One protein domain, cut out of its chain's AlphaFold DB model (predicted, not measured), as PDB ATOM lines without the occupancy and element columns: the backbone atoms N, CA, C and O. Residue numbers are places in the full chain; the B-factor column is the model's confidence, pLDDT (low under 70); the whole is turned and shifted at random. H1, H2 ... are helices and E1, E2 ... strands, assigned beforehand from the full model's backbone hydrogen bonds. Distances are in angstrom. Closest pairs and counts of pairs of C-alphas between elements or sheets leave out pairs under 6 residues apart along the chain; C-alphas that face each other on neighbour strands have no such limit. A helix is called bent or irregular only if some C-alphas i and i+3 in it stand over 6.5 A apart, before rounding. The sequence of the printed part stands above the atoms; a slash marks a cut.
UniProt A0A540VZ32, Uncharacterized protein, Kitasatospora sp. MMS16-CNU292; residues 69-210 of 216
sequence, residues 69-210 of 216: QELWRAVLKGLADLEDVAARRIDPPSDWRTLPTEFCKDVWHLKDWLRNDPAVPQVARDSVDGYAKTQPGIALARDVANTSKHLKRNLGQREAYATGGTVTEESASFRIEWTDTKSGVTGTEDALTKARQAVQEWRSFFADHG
ATOM      1  N   GLN A  69     -23.196  24.592  11.835       94.50
ATOM      2  CA  GLN A  69     -24.454  25.284  11.582       94.50
ATOM      3  C   GLN A  69     -25.626  24.328  11.325       94.50
ATOM      4  O   GLN A  69     -26.767  24.680  11.611       94.50
ATOM      5  N   GLU A  70     -25.398  23.114  10.820       93.06
ATOM      6  CA  GLU A  70     -26.473  22.127  10.661       93.06
ATOM      7  C   GLU A  70     -27.034  21.703  12.028       93.06
ATOM      8  O   GLU A  70     -28.252  21.728  12.218       93.06
ATOM      9  N   LEU A  71     -26.173  21.399  13.008       95.62
ATOM     10  CA  LEU A  71     -26.637  21.113  14.367       95.62
ATOM     11  C   LEU A  71     -27.197  22.364  15.045       95.62
ATOM     12  O   LEU A  71     -28.179  22.272  15.776       95.62
ATOM     13  N   TRP A  72     -26.638  23.545  14.770       97.62
ATOM     14  CA  TRP A  72     -27.214  24.789  15.277       97.62
ATOM     15  C   TRP A  72     -28.650  25.009  14.790       97.62
ATOM     16  O   TRP A  72     -29.523  25.363  15.580       97.62
ATOM     17  N   ARG A  73     -28.944  24.716  13.519       96.06
ATOM     18  CA  ARG A  73     -30.319  24.752  12.999       96.06
ATOM     19  C   ARG A  73     -31.232  23.760  13.715       96.06
ATOM     20  O   ARG A  73     -32.382  24.103  13.977       96.06
ATOM     21  N   ALA A  74     -30.740  22.571  14.067       96.81
ATOM     22  CA  ALA A  74     -31.508  21.620  14.873       96.81
ATOM     23  C   ALA A  74     -31.798  22.168  16.284       96.81
ATOM     24  O   ALA A  74     -32.943  22.111  16.730       96.81
ATOM     25  N   VAL A  75     -30.817  22.811  16.931       98.44
ATOM     26  CA  VAL A  75     -31.011  23.511  18.216       98.44
ATOM     27  C   VAL A  75     -32.079  24.602  18.101       98.44
ATOM     28  O   VAL A  75     -33.000  24.649  18.918       98.44
ATOM     29  N   LEU A  76     -31.993  25.463  17.081       98.44
ATOM     30  CA  LEU A  76     -32.968  26.535  16.855       98.44
ATOM     31  C   LEU A  76     -34.370  25.985  16.580       98.44
ATOM     32  O   LEU A  76     -35.345  26.498  17.127       98.44
ATOM     33  N   LYS A  77     -34.473  24.915  15.784       97.62
ATOM     34  CA  LYS A  77     -35.741  24.226  15.545       97.62
ATOM     35  C   LYS A  77     -36.314  23.660  16.847       97.62
ATOM     36  O   LYS A  77     -37.492  23.852  17.117       97.62
ATOM     37  N   GLY A  78     -35.493  23.008  17.668       97.62
ATOM     38  CA  GLY A  78     -35.930  22.463  18.954       97.62
ATOM     39  C   GLY A  78     -36.418  23.544  19.925       97.62
ATOM     40  O   GLY A  78     -37.408  23.330  20.621       97.62
ATOM     41  N   LEU A  79     -35.781  24.724  19.944       98.50
ATOM     42  CA  LEU A  79     -36.287  25.870  20.707       98.50
ATOM     43  C   LEU A  79     -37.640  26.344  20.162       98.50
ATOM     44  O   LEU A  79     -38.565  26.530  20.949       98.50
ATOM     45  N   ALA A  80     -37.770  26.505  18.844       98.12
ATOM     46  CA  ALA A  80     -39.027  26.916  18.224       98.12
ATOM     47  C   ALA A  80     -40.162  25.926  18.537       98.12
ATOM     48  O   ALA A  80     -41.235  26.338  18.959       98.12
ATOM     49  N   ASP A  81     -39.903  24.619  18.446       96.50
ATOM     50  CA  ASP A  81     -40.873  23.583  18.803       96.50
ATOM     51  C   ASP A  81     -41.293  23.689  20.289       96.50
ATOM     52  O   ASP A  81     -42.478  23.579  20.609       96.50
ATOM     53  N   LEU A  82     -40.351  23.940  21.215       96.69
ATOM     54  CA  LEU A  82     -40.665  24.163  22.637       96.69
ATOM     55  C   LEU A  82     -41.552  25.401  22.834       96.69
ATOM     56  O   LEU A  82     -42.487  25.367  23.634       96.69
ATOM     57  N   GLU A  83     -41.272  26.486  22.114       97.75
ATOM     58  CA  GLU A  83     -42.052  27.725  22.159       97.75
ATOM     59  C   GLU A  83     -43.443  27.570  21.545       97.75
ATOM     60  O   GLU A  83     -44.411  28.142  22.051       97.75
ATOM     61  N   ASP A  84     -43.563  26.793  20.475       96.69
ATOM     62  CA  ASP A  84     -44.821  26.511  19.798       96.69
ATOM     63  C   ASP A  84     -45.729  25.645  20.677       96.69
ATOM     64  O   ASP A  84     -46.911  25.965  20.826       96.69
ATOM     65  N   VAL A  85     -45.187  24.609  21.333       94.69
ATOM     66  CA  VAL A  85     -45.956  23.806  22.299       94.69
ATOM     67  C   VAL A  85     -46.353  24.649  23.509       94.69
ATOM     68  O   VAL A  85     -47.513  24.615  23.927       94.69
ATOM     69  N   ALA A  86     -45.421  25.429  24.064       95.12
ATOM     70  CA  ALA A  86     -45.689  26.264  25.233       95.12
ATOM     71  C   ALA A  86     -46.765  27.324  24.963       95.12
ATOM     72  O   ALA A  86     -47.566  27.615  25.847       95.12
ATOM     73  N   ALA A  87     -46.822  27.852  23.739       96.00
ATOM     74  CA  ALA A  87     -47.844  28.790  23.283       96.00
ATOM     75  C   ALA A  87     -49.119  28.109  22.746       96.00
ATOM     76  O   ALA A  87     -49.952  28.787  22.147       96.00
ATOM     77  N   ARG A  88     -49.253  26.781  22.890       93.25
ATOM     78  CA  ARG A  88     -50.383  25.982  22.372       93.25
ATOM     79  C   ARG A  88     -50.631  26.152  20.862       93.25
ATOM     80  O   ARG A  88     -51.745  25.948  20.391       93.25
ATOM     81  N   ARG A  89     -49.594  26.490  20.088       93.81
ATOM     82  CA  ARG A  89     -49.649  26.590  18.617       93.81
ATOM     83  C   ARG A  89     -49.562  25.223  17.943       93.81
ATOM     84  O   ARG A  89     -50.095  25.049  16.853       93.81
ATOM     85  N   ILE A  90     -48.925  24.266  18.612       91.06
ATOM     86  CA  ILE A  90     -48.908  22.851  18.237       91.06
ATOM     87  C   ILE A  90     -49.187  21.988  19.468       91.06
ATOM     88  O   ILE A  90     -48.983  22.414  20.612       91.06
ATOM     89  N   ASP A  91     -49.650  20.763  19.238       85.31
ATOM     90  CA  ASP A  91     -49.826  19.804  20.318       85.31
ATOM     91  C   ASP A  91     -48.483  19.232  20.791       85.31
ATOM     92  O   ASP A  91     -47.565  19.044  19.986       85.31
ATOM     93  N   PRO A  92     -48.341  18.956  22.102       79.69
ATOM     94  CA  PRO A  92     -47.152  18.302  22.616       79.69
ATOM     95  C   PRO A  92     -46.995  16.906  21.994       79.69
ATOM     96  O   PRO A  92     -47.991  16.251  21.670       79.69
ATOM     97  N   PRO A  93     -45.754  16.401  21.875       82.75
ATOM     98  CA  PRO A  93     -45.538  15.001  21.537       82.75
ATOM     99  C   PRO A  93     -46.243  14.089  22.550       82.75
ATOM    100  O   PRO A  93     -46.384  14.436  23.722       82.75
ATOM    101  N   SER A  94     -46.625  12.884  22.110       85.38
ATOM    102  CA  SER A  94     -47.274  11.884  22.974       85.38
ATOM    103  C   SER A  94     -46.455  11.551  24.225       85.38
ATOM    104  O   SER A  94     -47.018  11.270  25.282       85.38
ATOM    105  N   ASP A  95     -45.126  11.625  24.115       89.25
ATOM    106  CA  ASP A  95     -44.209  11.642  25.248       89.25
ATOM    107  C   ASP A  95     -43.627  13.050  25.443       89.25
ATOM    108  O   ASP A  95     -42.714  13.467  24.722       89.25
ATOM    109  N   TRP A  96     -44.121  13.756  26.465       85.50
ATOM    110  CA  TRP A  96     -43.679  15.099  26.873       85.50
ATOM    111  C   TRP A  96     -42.177  15.220  27.129       85.50
ATOM    112  O   TRP A  96     -41.640  16.327  27.131       85.50
ATOM    113  N   ARG A  97     -41.483  14.104  27.366       90.62
ATOM    114  CA  ARG A  97     -40.049  14.097  27.663       90.62
ATOM    115  C   ARG A  97     -39.204  14.206  26.404       90.62
ATOM    116  O   ARG A  97     -38.072  14.677  26.493       90.62
ATOM    117  N   THR A  98     -39.733  13.783  25.257       92.00
ATOM    118  CA  THR A  98     -38.980  13.677  24.001       92.00
ATOM    119  C   THR A  98     -38.426  15.028  23.582       92.00
ATOM    120  O   THR A  98     -37.216  15.181  23.461       92.00
ATOM    121  N   LEU A  99     -39.294  16.029  23.446       94.50
ATOM    122  CA  LEU A  99     -38.910  17.343  22.939       94.50
ATOM    123  C   LEU A  99     -37.808  18.035  23.773       94.50
ATOM    124  O   LEU A  99     -36.758  18.347  23.208       94.50
ATOM    125  N   PRO A 100     -37.956  18.230  25.100       96.12
ATOM    126  CA  PRO A 100     -36.895  18.839  25.905       96.12
ATOM    127  C   PRO A 100     -35.622  17.981  25.965       96.12
ATOM    128  O   PRO A 100     -34.526  18.530  26.065       96.12
ATOM    129  N   THR A 101     -35.733  16.649  25.887       96.38
ATOM    130  CA  THR A 101     -34.564  15.757  25.918       96.38
ATOM    131  C   THR A 101     -33.747  15.845  24.632       96.38
ATOM    132  O   THR A 101     -32.526  15.979  24.716       96.38
ATOM    133  N   GLU A 102     -34.385  15.794  23.459       96.56
ATOM    134  CA  GLU A 102     -33.692  15.930  22.170       96.56
ATOM    135  C   GLU A 102     -33.051  17.314  22.031       96.56
ATOM    136  O   GLU A 102     -31.860  17.402  21.739       96.56
ATOM    137  N   PHE A 103     -33.766  18.382  22.401       98.06
ATOM    138  CA  PHE A 103     -33.184  19.725  22.449       98.06
ATOM    139  C   PHE A 103     -31.922  19.778  23.331       98.06
ATOM    140  O   PHE A 103     -30.889  20.310  22.923       98.06
ATOM    141  N   CYS A 104     -31.967  19.194  24.535       98.50
ATOM    142  CA  CYS A 104     -30.808  19.175  25.432       98.50
ATOM    143  C   CYS A 104     -29.617  18.400  24.845       98.50
ATOM    144  O   CYS A 104     -28.468  18.781  25.078       98.50
ATOM    145  N   LYS A 105     -29.871  17.321  24.092       98.25
ATOM    146  CA  LYS A 105     -28.819  16.574  23.389       98.25
ATOM    147  C   LYS A 105     -28.161  17.442  22.326       98.25
ATOM    148  O   LYS A 105     -26.936  17.550  22.341       98.25
ATOM    149  N   ASP A 106     -28.943  18.093  21.472       98.56
ATOM    150  CA  ASP A 106     -28.411  18.935  20.399       98.56
ATOM    151  C   ASP A 106     -27.600  20.110  20.963       98.56
ATOM    152  O   ASP A 106     -26.452  20.325  20.565       98.56
ATOM    153  N   VAL A 107     -28.131  20.796  21.983       98.56
ATOM    154  CA  VAL A 107     -27.427  21.879  22.694       98.56
ATOM    155  C   VAL A 107     -26.097  21.408  23.270       98.56
ATOM    156  O   VAL A 107     -25.097  22.121  23.171       98.56
ATOM    157  N   TRP A 108     -26.064  20.231  23.900       98.38
ATOM    158  CA  TRP A 108     -24.841  19.713  24.508       98.38
ATOM    159  C   TRP A 108     -23.817  19.257  23.464       98.38
ATOM    160  O   TRP A 108     -22.616  19.468  23.647       98.38
ATOM    161  N   HIS A 109     -24.270  18.635  22.377       97.75
ATOM    162  CA  HIS A 109     -23.400  18.093  21.334       97.75
ATOM    163  C   HIS A 109     -22.855  19.150  20.373       97.75
ATOM    164  O   HIS A 109     -21.848  18.895  19.711       97.75
ATOM    165  N   LEU A 110     -23.427  20.355  20.358       98.38
ATOM    166  CA  LEU A 110     -22.941  21.465  19.540       98.38
ATOM    167  C   LEU A 110     -21.468  21.800  19.788       98.38
ATOM    168  O   LEU A 110     -20.727  22.074  18.847       98.38
ATOM    169  N   LYS A 111     -20.996  21.658  21.030       98.25
ATOM    170  CA  LYS A 111     -19.574  21.827  21.366       98.25
ATOM    171  C   LYS A 111     -18.659  20.874  20.589       98.25
ATOM    172  O   LYS A 111     -17.528  21.224  20.270       98.25
ATOM    173  N   ASP A 112     -19.121  19.649  20.326       97.44
ATOM    174  CA  ASP A 112     -18.332  18.632  19.638       97.44
ATOM    175  C   ASP A 112     -18.295  18.927  18.138       97.44
ATOM    176  O   ASP A 112     -17.264  18.718  17.508       97.44
ATOM    177  N   TRP A 113     -19.373  19.478  17.580       96.81
ATOM    178  CA  TRP A 113     -19.385  19.948  16.199       96.81
ATOM    179  C   TRP A 113     -18.460  21.148  16.020       96.81
ATOM    180  O   TRP A 113     -17.556  21.089  15.198       96.81
ATOM    181  N   LEU A 114     -18.584  22.168  16.875       97.00
ATOM    182  CA  LEU A 114     -17.691  23.330  16.869       97.00
ATOM    183  C   LEU A 114     -16.215  22.928  17.003       97.00
ATOM    184  O   LEU A 114     -15.376  23.449  16.280       97.00
ATOM    185  N   ARG A 115     -15.883  21.982  17.896       96.88
ATOM    186  CA  ARG A 115     -14.495  21.527  18.085       96.88
ATOM    187  C   ARG A 115     -13.928  20.822  16.852       96.88
ATOM    188  O   ARG A 115     -12.733  20.930  16.598       96.88
ATOM    189  N   ASN A 116     -14.744  20.047  16.146       94.44
ATOM    190  CA  ASN A 116     -14.271  19.200  15.049       94.44
ATOM    191  C   ASN A 116     -14.441  19.842  13.668       94.44
ATOM    192  O   ASN A 116     -13.912  19.312  12.694       94.44
ATOM    193  N   ASP A 117     -15.136  20.973  13.575       93.50
ATOM    194  CA  ASP A 117     -15.312  21.697  12.326       93.50
ATOM    195  C   ASP A 117     -14.011  22.440  11.936       93.50
ATOM    196  O   ASP A 117     -13.495  23.260  12.708       93.50
ATOM    197  N   PRO A 118     -13.418  22.156  10.759       91.88
ATOM    198  CA  PRO A 118     -12.194  22.812  10.311       91.88
ATOM    199  C   PRO A 118     -12.370  24.297   9.964       91.88
ATOM    200  O   PRO A 118     -11.368  25.013   9.964       91.88
ATOM    201  N   ALA A 119     -13.593  24.762   9.695       91.31
ATOM    202  CA  ALA A 119     -13.890  26.167   9.418       91.31
ATOM    203  C   ALA A 119     -13.953  27.025  10.695       91.31
ATOM    204  O   ALA A 119     -13.875  28.252  10.619       91.31
ATOM    205  N   VAL A 120     -14.057  26.404  11.875       95.06
ATOM    206  CA  VAL A 120     -14.077  27.110  13.164       95.06
ATOM    207  C   VAL A 120     -12.647  27.508  13.574       95.06
ATOM    208  O   VAL A 120     -11.749  26.657  13.579       95.06
ATOM    209  N   PRO A 121     -12.393  28.774  13.974       96.19
ATOM    210  CA  PRO A 121     -11.075  29.223  14.418       96.19
ATOM    211  C   PRO A 121     -10.516  28.374  15.566       96.19
ATOM    212  O   PRO A 121     -11.231  28.055  16.516       96.19
ATOM    213  N   GLN A 122      -9.212  28.067  15.531       97.62
ATOM    214  CA  GLN A 122      -8.548  27.226  16.543       97.62
ATOM    215  C   GLN A 122      -8.837  27.677  17.981       97.62
ATOM    216  O   GLN A 122      -9.168  26.849  18.822       97.62
ATOM    217  N   VAL A 123      -8.803  28.989  18.238       97.81
ATOM    218  CA  VAL A 123      -9.080  29.559  19.566       97.81
ATOM    219  C   VAL A 123     -10.476  29.206  20.093       97.81
ATOM    220  O   VAL A 123     -10.626  28.952  21.283       97.81
ATOM    221  N   ALA A 124     -11.485  29.145  19.219       98.00
ATOM    222  CA  ALA A 124     -12.844  28.757  19.586       98.00
ATOM    223  C   ALA A 124     -12.933  27.244  19.828       98.00
ATOM    224  O   ALA A 124     -13.527  26.795  20.804       98.00
ATOM    225  N   ARG A 125     -12.276  26.439  18.984       98.06
ATOM    226  CA  ARG A 125     -12.223  24.976  19.156       98.06
ATOM    227  C   ARG A 125     -11.594  24.574  20.489       98.06
ATOM    228  O   ARG A 125     -12.083  23.653  21.140       98.06
ATOM    229  N   ASP A 126     -10.556  25.290  20.911       98.12
ATOM    230  CA  ASP A 126      -9.848  25.022  22.163       98.12
ATOM    231  C   ASP A 126     -10.655  25.459  23.401       98.12
ATOM    232  O   ASP A 126     -10.556  24.831  24.459       98.12
ATOM    233  N   SER A 127     -11.477  26.511  23.290       98.00
ATOM    234  CA  SER A 127     -12.239  27.077  24.416       98.00
ATOM    235  C   SER A 127     -13.624  26.447  24.620       98.00
ATOM    236  O   SER A 127     -14.130  26.439  25.749       98.00
ATOM    237  N   VAL A 128     -14.238  25.894  23.564       98.50
ATOM    238  CA  VAL A 128     -15.666  25.521  23.535       98.50
ATOM    239  C   VAL A 128     -16.081  24.547  24.639       98.50
ATOM    240  O   VAL A 128     -17.154  24.672  25.227       98.50
ATOM    241  N   ASP A 129     -15.216  23.593  24.985       98.00
ATOM    242  CA  ASP A 129     -15.502  22.618  26.039       98.00
ATOM    243  C   ASP A 129     -15.513  23.233  27.434       98.00
ATOM    244  O   ASP A 129     -16.299  22.812  28.288       98.00
ATOM    245  N   GLY A 130     -14.600  24.173  27.685       97.94
ATOM    246  CA  GLY A 130     -14.548  24.910  28.941       97.94
ATOM    247  C   GLY A 130     -15.803  25.758  29.086       97.94
ATOM    248  O   GLY A 130     -16.505  25.639  30.087       97.94
ATOM    249  N   TYR A 131     -16.129  26.507  28.031       98.44
ATOM    250  CA  TYR A 131     -17.312  27.354  27.966       98.44
ATOM    251  C   TYR A 131     -18.606  26.568  28.225       98.44
ATOM    252  O   TYR A 131     -19.335  26.857  29.173       98.44
ATOM    253  N   ALA A 132     -18.856  25.505  27.455       98.19
ATOM    254  CA  ALA A 132     -20.078  24.705  27.559       98.19
ATOM    255  C   ALA A 132     -20.285  24.079  28.952       98.19
ATOM    256  O   ALA A 132     -21.414  23.827  29.369       98.19
ATOM    257  N   LYS A 133     -19.206  23.804  29.697       96.12
ATOM    258  CA  LYS A 133     -19.291  23.232  31.051       96.12
ATOM    259  C   LYS A 133     -19.624  24.262  32.126       96.12
ATOM    260  O   LYS A 133     -20.107  23.848  33.182       96.12
ATOM    261  N   THR A 134     -19.327  25.540  31.897       97.00
ATOM    262  CA  THR A 134     -19.508  26.614  32.885       97.00
ATOM    263  C   THR A 134     -20.806  27.383  32.701       97.00
ATOM    264  O   THR A 134     -21.298  27.951  33.673       97.00
ATOM    265  N   GLN A 135     -21.367  27.398  31.492       98.38
ATOM    266  CA  GLN A 135     -22.617  28.105  31.233       98.38
ATOM    267  C   GLN A 135     -23.825  27.340  31.799       98.38
ATOM    268  O   GLN A 135     -23.990  26.164  31.470       98.38
ATOM    269  N   PRO A 136     -24.659  27.942  32.671       97.25
ATOM    270  CA  PRO A 136     -25.683  27.194  33.399       97.25
ATOM    271  C   PRO A 136     -26.750  26.517  32.527       97.25
ATOM    272  O   PRO A 136     -27.169  25.406  32.861       97.25
ATOM    273  N   GLY A 137     -27.200  27.146  31.437       97.88
ATOM    274  CA  GLY A 137     -28.179  26.560  30.517       97.88
ATOM    275  C   GLY A 137     -27.608  25.345  29.785       97.88
ATOM    276  O   GLY A 137     -28.184  24.255  29.835       97.88
ATOM    277  N   ILE A 138     -26.423  25.500  29.188       98.62
ATOM    278  CA  ILE A 138     -25.708  24.412  28.501       98.62
ATOM    279  C   ILE A 138     -25.317  23.295  29.487       98.62
ATOM    280  O   ILE A 138     -25.425  22.109  29.167       98.62
ATOM    281  N   ALA A 139     -24.914  23.633  30.714       97.44
ATOM    282  CA  ALA A 139     -24.567  22.656  31.743       97.44
ATOM    283  C   ALA A 139     -25.778  21.835  32.215       97.44
ATOM    284  O   ALA A 139     -25.624  20.645  32.486       97.44
ATOM    285  N   LEU A 140     -26.983  22.413  32.275       97.69
ATOM    286  CA  LEU A 140     -28.192  21.628  32.537       97.69
ATOM    287  C   LEU A 140     -28.517  20.704  31.354       97.69
ATOM    288  O   LEU A 140     -28.816  19.528  31.565       97.69
ATOM    289  N   ALA A 141     -28.395  21.200  30.119       98.25
ATOM    290  CA  ALA A 141     -28.592  20.396  28.913       98.25
ATOM    291  C   ALA A 141     -27.631  19.194  28.862       98.25
ATOM    292  O   ALA A 141     -28.050  18.068  28.590       98.25
ATOM    293  N   ARG A 142     -26.360  19.398  29.243       97.25
ATOM    294  CA  ARG A 142     -25.377  18.326  29.466       97.25
ATOM    295  C   ARG A 142     -25.904  17.266  30.420       97.25
ATOM    296  O   ARG A 142     -25.720  16.073  30.170       97.25
ATOM    297  N   ASP A 143     -26.437  17.690  31.559       97.12
ATOM    298  CA  ASP A 143     -26.859  16.770  32.607       97.12
ATOM    299  C   ASP A 143     -28.048  15.937  32.120       97.12
ATOM    300  O   ASP A 143     -28.000  14.715  32.250       97.12
ATOM    301  N   VAL A 144     -29.021  16.540  31.428       97.06
ATOM    302  CA  VAL A 144     -30.140  15.820  30.789       97.06
ATOM    303  C   VAL A 144     -29.646  14.849  29.714       97.06
ATOM    304  O   VAL A 144     -29.962  13.658  29.757       97.06
ATOM    305  N   ALA A 145     -28.817  15.318  28.777       96.38
ATOM    306  CA  ALA A 145     -28.321  14.508  27.668       96.38
ATOM    307  C   ALA A 145     -27.545  13.280  28.169       96.38
ATOM    308  O   ALA A 145     -27.834  12.146  27.777       96.38
ATOM    309  N   ASN A 146     -26.605  13.483  29.097       95.25
ATOM    310  CA  ASN A 146     -25.813  12.389  29.652       95.25
ATOM    311  C   ASN A 146     -26.650  11.441  30.508       95.25
ATOM    312  O   ASN A 146     -26.401  10.237  30.494       95.25
ATOM    313  N   THR A 147     -27.633  11.954  31.241       94.94
ATOM    314  CA  THR A 147     -28.522  11.112  32.039       94.94
ATOM    315  C   THR A 147     -29.392  10.233  31.135       94.94
ATOM    316  O   THR A 147     -29.447   9.023  31.346       94.94
ATOM    317  N   SER A 148     -29.959  10.785  30.053       91.81
ATOM    318  CA  SER A 148     -30.728  10.006  29.068       91.81
ATOM    319  C   SER A 148     -29.900   8.902  28.398       91.81
ATOM    320  O   SER A 148     -30.412   7.824  28.111       91.81
ATOM    321  N   LYS A 149     -28.600   9.153  28.186       87.38
ATOM    322  CA  LYS A 149     -27.670   8.212  27.550       87.38
ATOM    323  C   LYS A 149     -27.243   7.085  28.490       87.38
ATOM    324  O   LYS A 149     -27.074   5.952  28.051       87.38
ATOM    325  N   HIS A 150     -26.988   7.409  29.755       87.31
ATOM    326  CA  HIS A 150     -26.348   6.497  30.703       87.31
ATOM    327  C   HIS A 150     -27.310   5.863  31.711       87.31
ATOM    328  O   HIS A 150     -26.873   5.008  32.479       87.31
ATOM    329  N   LEU A 151     -28.586   6.266  31.721       75.25
ATOM    330  CA  LEU A 151     -29.626   5.880  32.687       75.25
ATOM    331  C   LEU A 151     -29.353   6.326  34.140       75.25
ATOM    332  O   LEU A 151     -30.301   6.577  34.873       75.25
ATOM    333  N   LYS A 152     -28.085   6.429  34.555       78.56
ATOM    334  CA  LYS A 152     -27.607   6.950  35.844       78.56
ATOM    335  C   LYS A 152     -26.319   7.744  35.661       78.56
ATOM    336  O   LYS A 152     -25.612   7.585  34.660       78.56
ATOM    337  N   ARG A 153     -25.983   8.581  36.640       87.50
ATOM    338  CA  ARG A 153     -24.736   9.360  36.651       87.50
ATOM    339  C   ARG A 153     -23.809   8.893  37.770       87.50
ATOM    340  O   ARG A 153     -24.221   8.243  38.725       87.50
ATOM    341  N   ASN A 154     -22.524   9.206  37.627       86.00
ATOM    342  CA  ASN A 154     -21.529   8.857  38.637       86.00
ATOM    343  C   ASN A 154     -21.633   9.798  39.843       86.00
ATOM    344  O   ASN A 154     -22.064  10.942  39.710       86.00
ATOM    345  N   LEU A 155     -21.152   9.337  41.002       84.75
ATOM    346  CA  LEU A 155     -21.075  10.147  42.218       84.75
ATOM    347  C   LEU A 155     -20.323  11.467  41.962       84.75
ATOM    348  O   LEU A 155     -19.222  11.467  41.410       84.75
ATOM    349  N   GLY A 156     -20.909  12.588  42.386       85.25
ATOM    350  CA  GLY A 156     -20.368  13.933  42.152       85.25
ATOM    351  C   GLY A 156     -20.799  14.566  40.828       85.25
ATOM    352  O   GLY A 156     -20.335  15.655  40.500       85.25
ATOM    353  N   GLN A 157     -21.677  13.909  40.070       89.81
ATOM    354  CA  GLN A 157     -22.345  14.483  38.904       89.81
ATOM    355  C   GLN A 157     -23.812  14.775  39.221       89.81
ATOM    356  O   GLN A 157     -24.385  14.226  40.163       89.81
ATOM    357  N   ARG A 158     -24.432  15.627  38.408       93.50
ATOM    358  CA  ARG A 158     -25.867  15.876  38.467       93.50
ATOM    359  C   ARG A 158     -26.600  14.910  37.540       93.50
ATOM    360  O   ARG A 158     -26.206  14.743  36.383       93.50
ATOM    361  N   GLU A 159     -27.635  14.272  38.074       95.12
ATOM    362  CA  GLU A 159     -28.671  13.568  37.314       95.12
ATOM    363  C   GLU A 159     -29.773  14.561  36.976       95.12
ATOM    364  O   GLU A 159     -30.164  15.336  37.844       95.12
ATOM    365  N   ALA A 160     -30.254  14.564  35.735       96.31
ATOM    366  CA  ALA A 160     -31.339  15.444  35.319       96.31
ATOM    367  C   ALA A 160     -32.232  14.769  34.277       96.31
ATOM    368  O   ALA A 160     -31.737  14.094  33.376       96.31
ATOM    369  N   TYR A 161     -33.543  14.972  34.384       94.31
ATOM    370  CA  TYR A 161     -34.535  14.361  33.504       94.31
ATOM    371  C   TYR A 161     -35.639  15.361  33.184       94.31
ATOM    372  O   TYR A 161     -36.088  16.092  34.066       94.31
ATOM    373  N   ALA A 162     -36.136  15.343  31.948       93.50
ATOM    374  CA  ALA A 162     -37.461  15.881  31.675       93.50
ATOM    375  C   ALA A 162     -38.495  14.964  32.348       93.50
ATOM    376  O   ALA A 162     -38.524  13.762  32.073       93.50
ATOM    377  N   THR A 163     -39.311  15.506  33.250       91.62
ATOM    378  CA  THR A 163     -40.242  14.709  34.072       91.62
ATOM    379  C   THR A 163     -41.708  14.921  33.731       91.62
ATOM    380  O   THR A 163     -42.545  14.113  34.121       91.62
ATOM    381  N   GLY A 164     -42.033  15.964  32.971       86.12
ATOM    382  CA  GLY A 164     -43.397  16.235  32.532       86.12
ATOM    383  C   GLY A 164     -43.622  17.717  32.298       86.12
ATOM    384  O   GLY A 164     -42.693  18.443  31.961       86.12
ATOM    385  N   GLY A 165     -44.857  18.159  32.486       86.06
ATOM    386  CA  GLY A 165     -45.270  19.529  32.232       86.06
ATOM    387  C   GLY A 165     -46.652  19.817  32.798       86.06
ATOM    388  O   GLY A 165     -47.350  18.907  33.247       86.06
ATOM    389  N   THR A 166     -47.047  21.083  32.772       85.81
ATOM    390  CA  THR A 166     -48.442  21.486  32.972       85.81
ATOM    391  C   THR A 166     -49.023  21.928  31.640       85.81
ATOM    392  O   THR A 166     -48.314  22.504  30.821       85.81
ATOM    393  N   VAL A 167     -50.307  21.659  31.416       87.00
ATOM    394  CA  VAL A 167     -51.046  22.160  30.252       87.00
ATOM    395  C   VAL A 167     -52.281  22.883  30.769       87.00
ATOM    396  O   VAL A 167     -53.026  22.341  31.585       87.00
ATOM    397  N   THR A 168     -52.468  24.113  30.312       88.06
ATOM    398  CA  THR A 168     -53.680  24.917  30.479       88.06
ATOM    399  C   THR A 168     -54.281  25.198  29.102       88.06
ATOM    400  O   THR A 168     -53.704  24.827  28.076       88.06
ATOM    401  N   GLU A 169     -55.445  25.846  29.057       86.06
ATOM    402  CA  GLU A 169     -56.052  26.262  27.783       86.06
ATOM    403  C   GLU A 169     -55.132  27.204  26.990       86.06
ATOM    404  O   GLU A 169     -55.056  27.114  25.769       86.06
ATOM    405  N   GLU A 170     -54.381  28.054  27.692       90.06
ATOM    406  CA  GLU A 170     -53.579  29.126  27.093       90.06
ATOM    407  C   GLU A 170     -52.084  28.801  26.996       90.06
ATOM    408  O   GLU A 170     -51.355  29.474  26.270       90.06
ATOM    409  N   SER A 171     -51.590  27.801  27.735       91.44
ATOM    410  CA  SER A 171     -50.148  27.557  27.831       91.44
ATOM    411  C   SER A 171     -49.783  26.108  28.135       91.44
ATOM    412  O   SER A 171     -50.576  25.348  28.689       91.44
ATOM    413  N   ALA A 172     -48.549  25.732  27.819       92.31
ATOM    414  CA  ALA A 172     -47.919  24.528  28.342       92.31
ATOM    415  C   ALA A 172     -46.538  24.847  28.928       92.31
ATOM    416  O   ALA A 172     -45.856  25.770  28.487       92.31
ATOM    417  N   SER A 173     -46.116  24.065  29.918       92.06
ATOM    418  CA  SER A 173     -44.771  24.119  30.491       92.06
ATOM    419  C   SER A 173     -44.083  22.766  30.386       92.06
ATOM    420  O   SER A 173     -44.734  21.730  30.253       92.06
ATOM    421  N   PHE A 174     -42.757  22.775  30.485       94.38
ATOM    422  CA  PHE A 174     -41.934  21.572  30.525       94.38
ATOM    423  C   PHE A 174     -41.054  21.633  31.761       94.38
ATOM    424  O   PHE A 174     -40.412  22.645  32.028       94.38
ATOM    425  N   ARG A 175     -40.988  20.538  32.506       95.44
ATOM    426  CA  ARG A 175     -40.279  20.461  33.776       95.44
ATOM    427  C   ARG A 175     -39.055  19.570  33.652       95.44
ATOM    428  O   ARG A 175     -39.163  18.416  33.231       95.44
ATOM    429  N   ILE A 176     -37.908  20.103  34.060       97.38
ATOM    430  CA  ILE A 176     -36.681  19.345  34.297       97.38
ATOM    431  C   ILE A 176     -36.496  19.224  35.803       97.38
ATOM    432  O   ILE A 176     -36.472  20.227  36.509       97.38
ATOM    433  N   GLU A 177     -36.332  18.004  36.290       96.81
ATOM    434  CA  GLU A 177     -35.917  17.745  37.668       96.81
ATOM    435  C   GLU A 177     -34.469  17.284  37.672       96.81
ATOM    436  O   GLU A 177     -34.023  16.588  36.755       96.81
ATOM    437  N   TRP A 178     -33.731  17.675  38.704       97.00
ATOM    438  CA  TRP A 178     -32.343  17.284  38.863       97.00
ATOM    439  C   TRP A 178     -31.987  16.953  40.307       97.00
ATOM    440  O   TRP A 178     -32.578  17.475  41.250       97.00
ATOM    441  N   THR A 179     -30.963  16.114  40.455       96.38
ATOM    442  CA  THR A 179     -30.395  15.688  41.735       96.38
ATOM    443  C   THR A 179     -28.876  15.722  41.654       96.38
ATOM    444  O   THR A 179     -28.268  15.127  40.762       96.38
ATOM    445  N   ASP A 180     -28.233  16.400  42.598       94.38
ATOM    446  CA  ASP A 180     -26.796  16.294  42.813       94.38
ATOM    447  C   ASP A 180     -26.488  14.989  43.560       94.38
ATOM    448  O   ASP A 180     -26.852  14.814  44.722       94.38
ATOM    449  N   THR A 181     -25.815  14.049  42.893       91.12
ATOM    450  CA  THR A 181     -25.622  12.683  43.419       91.12
ATOM    451  C   THR A 181     -24.748  12.611  44.670       91.12
ATOM    452  O   THR A 181     -24.770  11.597  45.363       91.12
ATOM    453  N   LYS A 182     -23.958  13.651  44.970       92.19
ATOM    454  CA  LYS A 182     -23.066  13.670  46.138       92.19
ATOM    455  C   LYS A 182     -23.747  14.267  47.363       92.19
ATOM    456  O   LYS A 182     -23.614  13.729  48.456       92.19
ATOM    457  N   SER A 183     -24.417  15.400  47.187       93.88
ATOM    458  CA  SER A 183     -25.082  16.129  48.271       93.88
ATOM    459  C   SER A 183     -26.525  15.683  48.502       93.88
ATOM    460  O   SER A 183     -27.071  15.950  49.568       93.88
ATOM    461  N   GLY A 184     -27.147  15.022  47.521       92.94
ATOM    462  CA  GLY A 184     -28.567  14.678  47.537       92.94
ATOM    463  C   GLY A 184     -29.492  15.878  47.320       92.94
ATOM    464  O   GLY A 184     -30.708  15.717  47.379       92.94
ATOM    465  N   VAL A 185     -28.941  17.074  47.076       95.81
ATOM    466  CA  VAL A 185     -29.730  18.276  46.791       95.81
ATOM    467  C   VAL A 185     -30.485  18.074  45.487       95.81
ATOM    468  O   VAL A 185     -29.897  17.683  44.477       95.81
ATOM    469  N   THR A 186     -31.776  18.373  45.515       96.75
ATOM    470  CA  THR A 186     -32.652  18.308  44.351       96.75
ATOM    471  C   THR A 186     -33.105  19.697  43.932       96.75
ATOM    472  O   THR A 186     -33.070  20.653  44.713       96.75
ATOM    473  N   GLY A 187     -33.548  19.812  42.687       96.38
ATOM    474  CA  GLY A 187     -34.154  21.026  42.178       96.38
ATOM    475  C   GLY A 187     -34.983  20.780  40.932       96.38
ATOM    476  O   GLY A 187     -34.985  19.692  40.351       96.38
ATOM    477  N   THR A 188     -35.687  21.832  40.539       96.94
ATOM    478  CA  THR A 188     -36.624  21.824  39.424       96.94
ATOM    479  C   THR A 188     -36.418  23.081  38.599       96.94
ATOM    480  O   THR A 188     -36.261  24.165  39.153       96.94
ATOM    481  N   GLU A 189     -36.442  22.936  37.281       97.19
ATOM    482  CA  GLU A 189     -36.261  24.017  36.319       97.19
ATOM    483  C   GLU A 189     -37.340  23.942  35.233       97.19
ATOM    484  O   GLU A 189     -37.768  22.854  34.837       97.19
ATOM    485  N   ASP A 190     -37.755  25.100  34.722       96.12
ATOM    486  CA  ASP A 190     -38.576  25.188  33.513       96.12
ATOM    487  C   ASP A 190     -37.692  24.988  32.270       96.12
ATOM    488  O   ASP A 190     -36.722  25.720  32.047       96.12
ATOM    489  N   ALA A 191     -38.011  23.976  31.459       96.69
ATOM    490  CA  ALA A 191     -37.166  23.571  30.341       96.69
ATOM    491  C   ALA A 191     -37.107  24.643  29.250       96.69
ATOM    492  O   ALA A 191     -36.045  24.839  28.667       96.69
ATOM    493  N   LEU A 192     -38.203  25.367  28.993       97.38
ATOM    494  CA  LEU A 192     -38.226  26.413  27.969       97.38
ATOM    495  C   LEU A 192     -37.368  27.616  28.385       97.38
ATOM    496  O   LEU A 192     -36.592  28.145  27.590       97.38
ATOM    497  N   THR A 193     -37.445  28.016  29.651       98.00
ATOM    498  CA  THR A 193     -36.589  29.060  30.225       98.00
ATOM    499  C   THR A 193     -35.114  28.695  30.077       98.00
ATOM    500  O   THR A 193     -34.311  29.510  29.615       98.00
ATOM    501  N   LYS A 194     -34.751  27.449  30.403       98.19
ATOM    502  CA  LYS A 194     -33.375  26.955  30.257       98.19
ATOM    503  C   LYS A 194     -32.951  26.774  28.804       98.19
ATOM    504  O   LYS A 194     -31.792  27.026  28.492       98.19
ATOM    505  N   ALA A 195     -33.875  26.425  27.914       98.50
ATOM    506  CA  ALA A 195     -33.626  26.349  26.482       98.50
ATOM    507  C   ALA A 195     -33.270  27.717  25.893       98.50
ATOM    508  O   ALA A 195     -32.241  27.857  25.231       98.50
ATOM    509  N   ARG A 196     -34.058  28.751  26.213       98.75
ATOM    510  CA  ARG A 196     -33.763  30.140  25.828       98.75
ATOM    511  C   ARG A 196     -32.416  30.596  26.368       98.75
ATOM    512  O   ARG A 196     -31.630  31.182  25.628       98.75
ATOM    513  N   GLN A 197     -32.136  30.295  27.635       98.69
ATOM    514  CA  GLN A 197     -30.850  30.603  28.252       98.69
ATOM    515  C   GLN A 197     -29.688  29.933  27.495       98.69
ATOM    516  O   GLN A 197     -28.741  30.619  27.125       98.69
ATOM    517  N   ALA A 198     -29.776  28.633  27.207       98.75
ATOM    518  CA  ALA A 198     -28.718  27.896  26.517       98.75
ATOM    519  C   ALA A 198     -28.465  28.404  25.087       98.75
ATOM    520  O   ALA A 198     -27.317  28.490  24.657       98.75
ATOM    521  N   VAL A 199     -29.520  28.781  24.355       98.81
ATOM    522  CA  VAL A 199     -29.381  29.404  23.027       98.81
ATOM    523  C   VAL A 199     -28.662  30.749  23.118       98.81
ATOM    524  O   VAL A 199     -27.798  31.033  22.292       98.81
ATOM    525  N   GLN A 200     -28.961  31.569  24.130       98.69
ATOM    526  CA  GLN A 200     -28.263  32.844  24.316       98.69
ATOM    527  C   GLN A 200     -26.809  32.674  24.760       98.69
ATOM    528  O   GLN A 200     -25.941  33.435  24.331       98.69
ATOM    529  N   GLU A 201     -26.519  31.661  25.573       98.75
ATOM    530  CA  GLU A 201     -25.151  31.276  25.925       98.75
ATOM    531  C   GLU A 201     -24.369  30.875  24.660       98.75
ATOM    532  O   GLU A 201     -23.289  31.401  24.405       98.75
ATOM    533  N   TRP A 202     -24.939  30.046  23.782       98.75
ATOM    534  CA  TRP A 202     -24.293  29.718  22.505       98.75
ATOM    535  C   TRP A 202     -24.081  30.931  21.596       98.75
ATOM    536  O   TRP A 202     -22.987  31.114  21.071       98.75
ATOM    537  N   ARG A 203     -25.076  31.814  21.470       98.62
ATOM    538  CA  ARG A 203     -24.927  33.060  20.701       98.62
ATOM    539  C   ARG A 203     -23.842  33.976  21.250       98.62
ATOM    540  O   ARG A 203     -23.123  34.595  20.473       98.62
ATOM    541  N   SER A 204     -23.698  34.036  22.571       98.50
ATOM    542  CA  SER A 204     -22.622  34.799  23.210       98.50
ATOM    543  C   SER A 204     -21.258  34.218  22.832       98.50
ATOM    544  O   SER A 204     -20.377  34.957  22.409       98.50
ATOM    545  N   PHE A 205     -21.115  32.888  22.872       98.56
ATOM    546  CA  PHE A 205     -19.905  32.212  22.397       98.56
ATOM    547  C   PHE A 205     -19.603  32.518  20.924       98.56
ATOM    548  O   PHE A 205     -18.454  32.778  20.571       98.56
ATOM    549  N   PHE A 206     -20.620  32.511  20.060       98.25
ATOM    550  CA  PHE A 206     -20.440  32.839  18.645       98.25
ATOM    551  C   PHE A 206     -19.954  34.271  18.455       98.25
ATOM    552  O   PHE A 206     -18.984  34.487  17.732       98.25
ATOM    553  N   ALA A 207     -20.574  35.228  19.144       97.75
ATOM    554  CA  ALA A 207     -20.186  36.630  19.090       97.75
ATOM    555  C   ALA A 207     -18.741  36.845  19.570       97.75
ATOM    556  O   ALA A 207     -17.960  37.500  18.880       97.75
ATOM    557  N   ASP A 208     -18.358  36.230  20.693       97.88
ATOM    558  CA  ASP A 208     -17.014  36.338  21.275       97.88
ATOM    559  C   ASP A 208     -15.917  35.766  20.360       97.88
ATOM    560  O   ASP A 208     -14.755  36.174  20.430       97.88
ATOM    561  N   HIS A 209     -16.281  34.827  19.484       97.50
ATOM    562  CA  HIS A 209     -15.364  34.144  18.574       97.50
ATOM    563  C   HIS A 209     -15.534  34.528  17.096       97.50
ATOM    564  O   HIS A 209     -14.844  33.962  16.245       97.50
ATOM    565  N   GLY A 210     -16.408  35.490  16.782       96.44
ATOM    566  CA  GLY A 210     -16.668  35.938  15.410       96.44
ATOM    567  C   GLY A 210     -17.253  34.850  14.504       96.44
ATOM    568  O   GLY A 210     -16.929  34.804  13.320       96.44
TER     569      GLY A 210
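Overview. This is residues 69 to 210 of the 216 residues of an uncharacterized protein of Kitasatospora sp. MMS16-CNU292 (UniProt A0A540VZ32). A small three-stranded sheet, E1 E2 E3, has H4 packed across one face, and H4 also packs on an up-and-down bundle of four helices, H1 H2 H3 H5, each running against the one before it. H2 and H4 on the same face make two layers. The printed part has 142 residues, mostly helix, in the order H1 H2 H3 H4 E1 E2 E3 H5; the antiparallel sheet is a meander, each strand neighbouring the one before. It is compact, with radius of gyration of the C-alphas 15.4 A and spans of 48 by 38 by 21 A, only just flat.

Along the chain. E1 is residues 158 to 164, 18.5 A, E2 175 to 180 and E3 186 to 190. H4 is 136 to 150, 20.9 A. H1, 69 to 86, 25.3 A, begins at C-alpha 69 (-24.454, 25.284, 11.582). H2, 98 to 116, 26.9 A, has a kink of 28 degrees near residue 108. H3, 122 to 134, is irregular: C-alphas 126 and 129 are 7.3 A apart. H5, 191 to 209, 26.9 A, ends at C-alpha 209 (-15.364, 34.144, 18.574).

Arrangement. Between the antiparallel neighbours E1 and E2, N 161 and O 177 are within hydrogen-bond range at 2.9 A, and between the antiparallel neighbours E2 and E3, N 178 and O 187 are within hydrogen-bond range at 2.9 A. H4 runs across E1, at 84 degrees on the local plane, height over the sheet 7.3 A. H4 touches H2 about perpendicular, 76 degrees, closest C-alphas Cys 104 and Ala 141, 4.3 A. H1 and H2, a hairpin, touch at Gly 78 and Phe 103, closest C-alphas 5.2 A. H5 only grazes the sheet with residues 191 to 194. O i to N i+4 pairs are all within range in H1, H4 and H5, 13 of 15 in H2 and 7 of 9 in H3.

Size, cuts and confidence. The farthest C-alphas, Gln 122 and Glu 169, are 48.8 A apart. The printed part has no cut; the H1 to H2 link is long, 11 residues. No printed residue is under 70 in pLDDT.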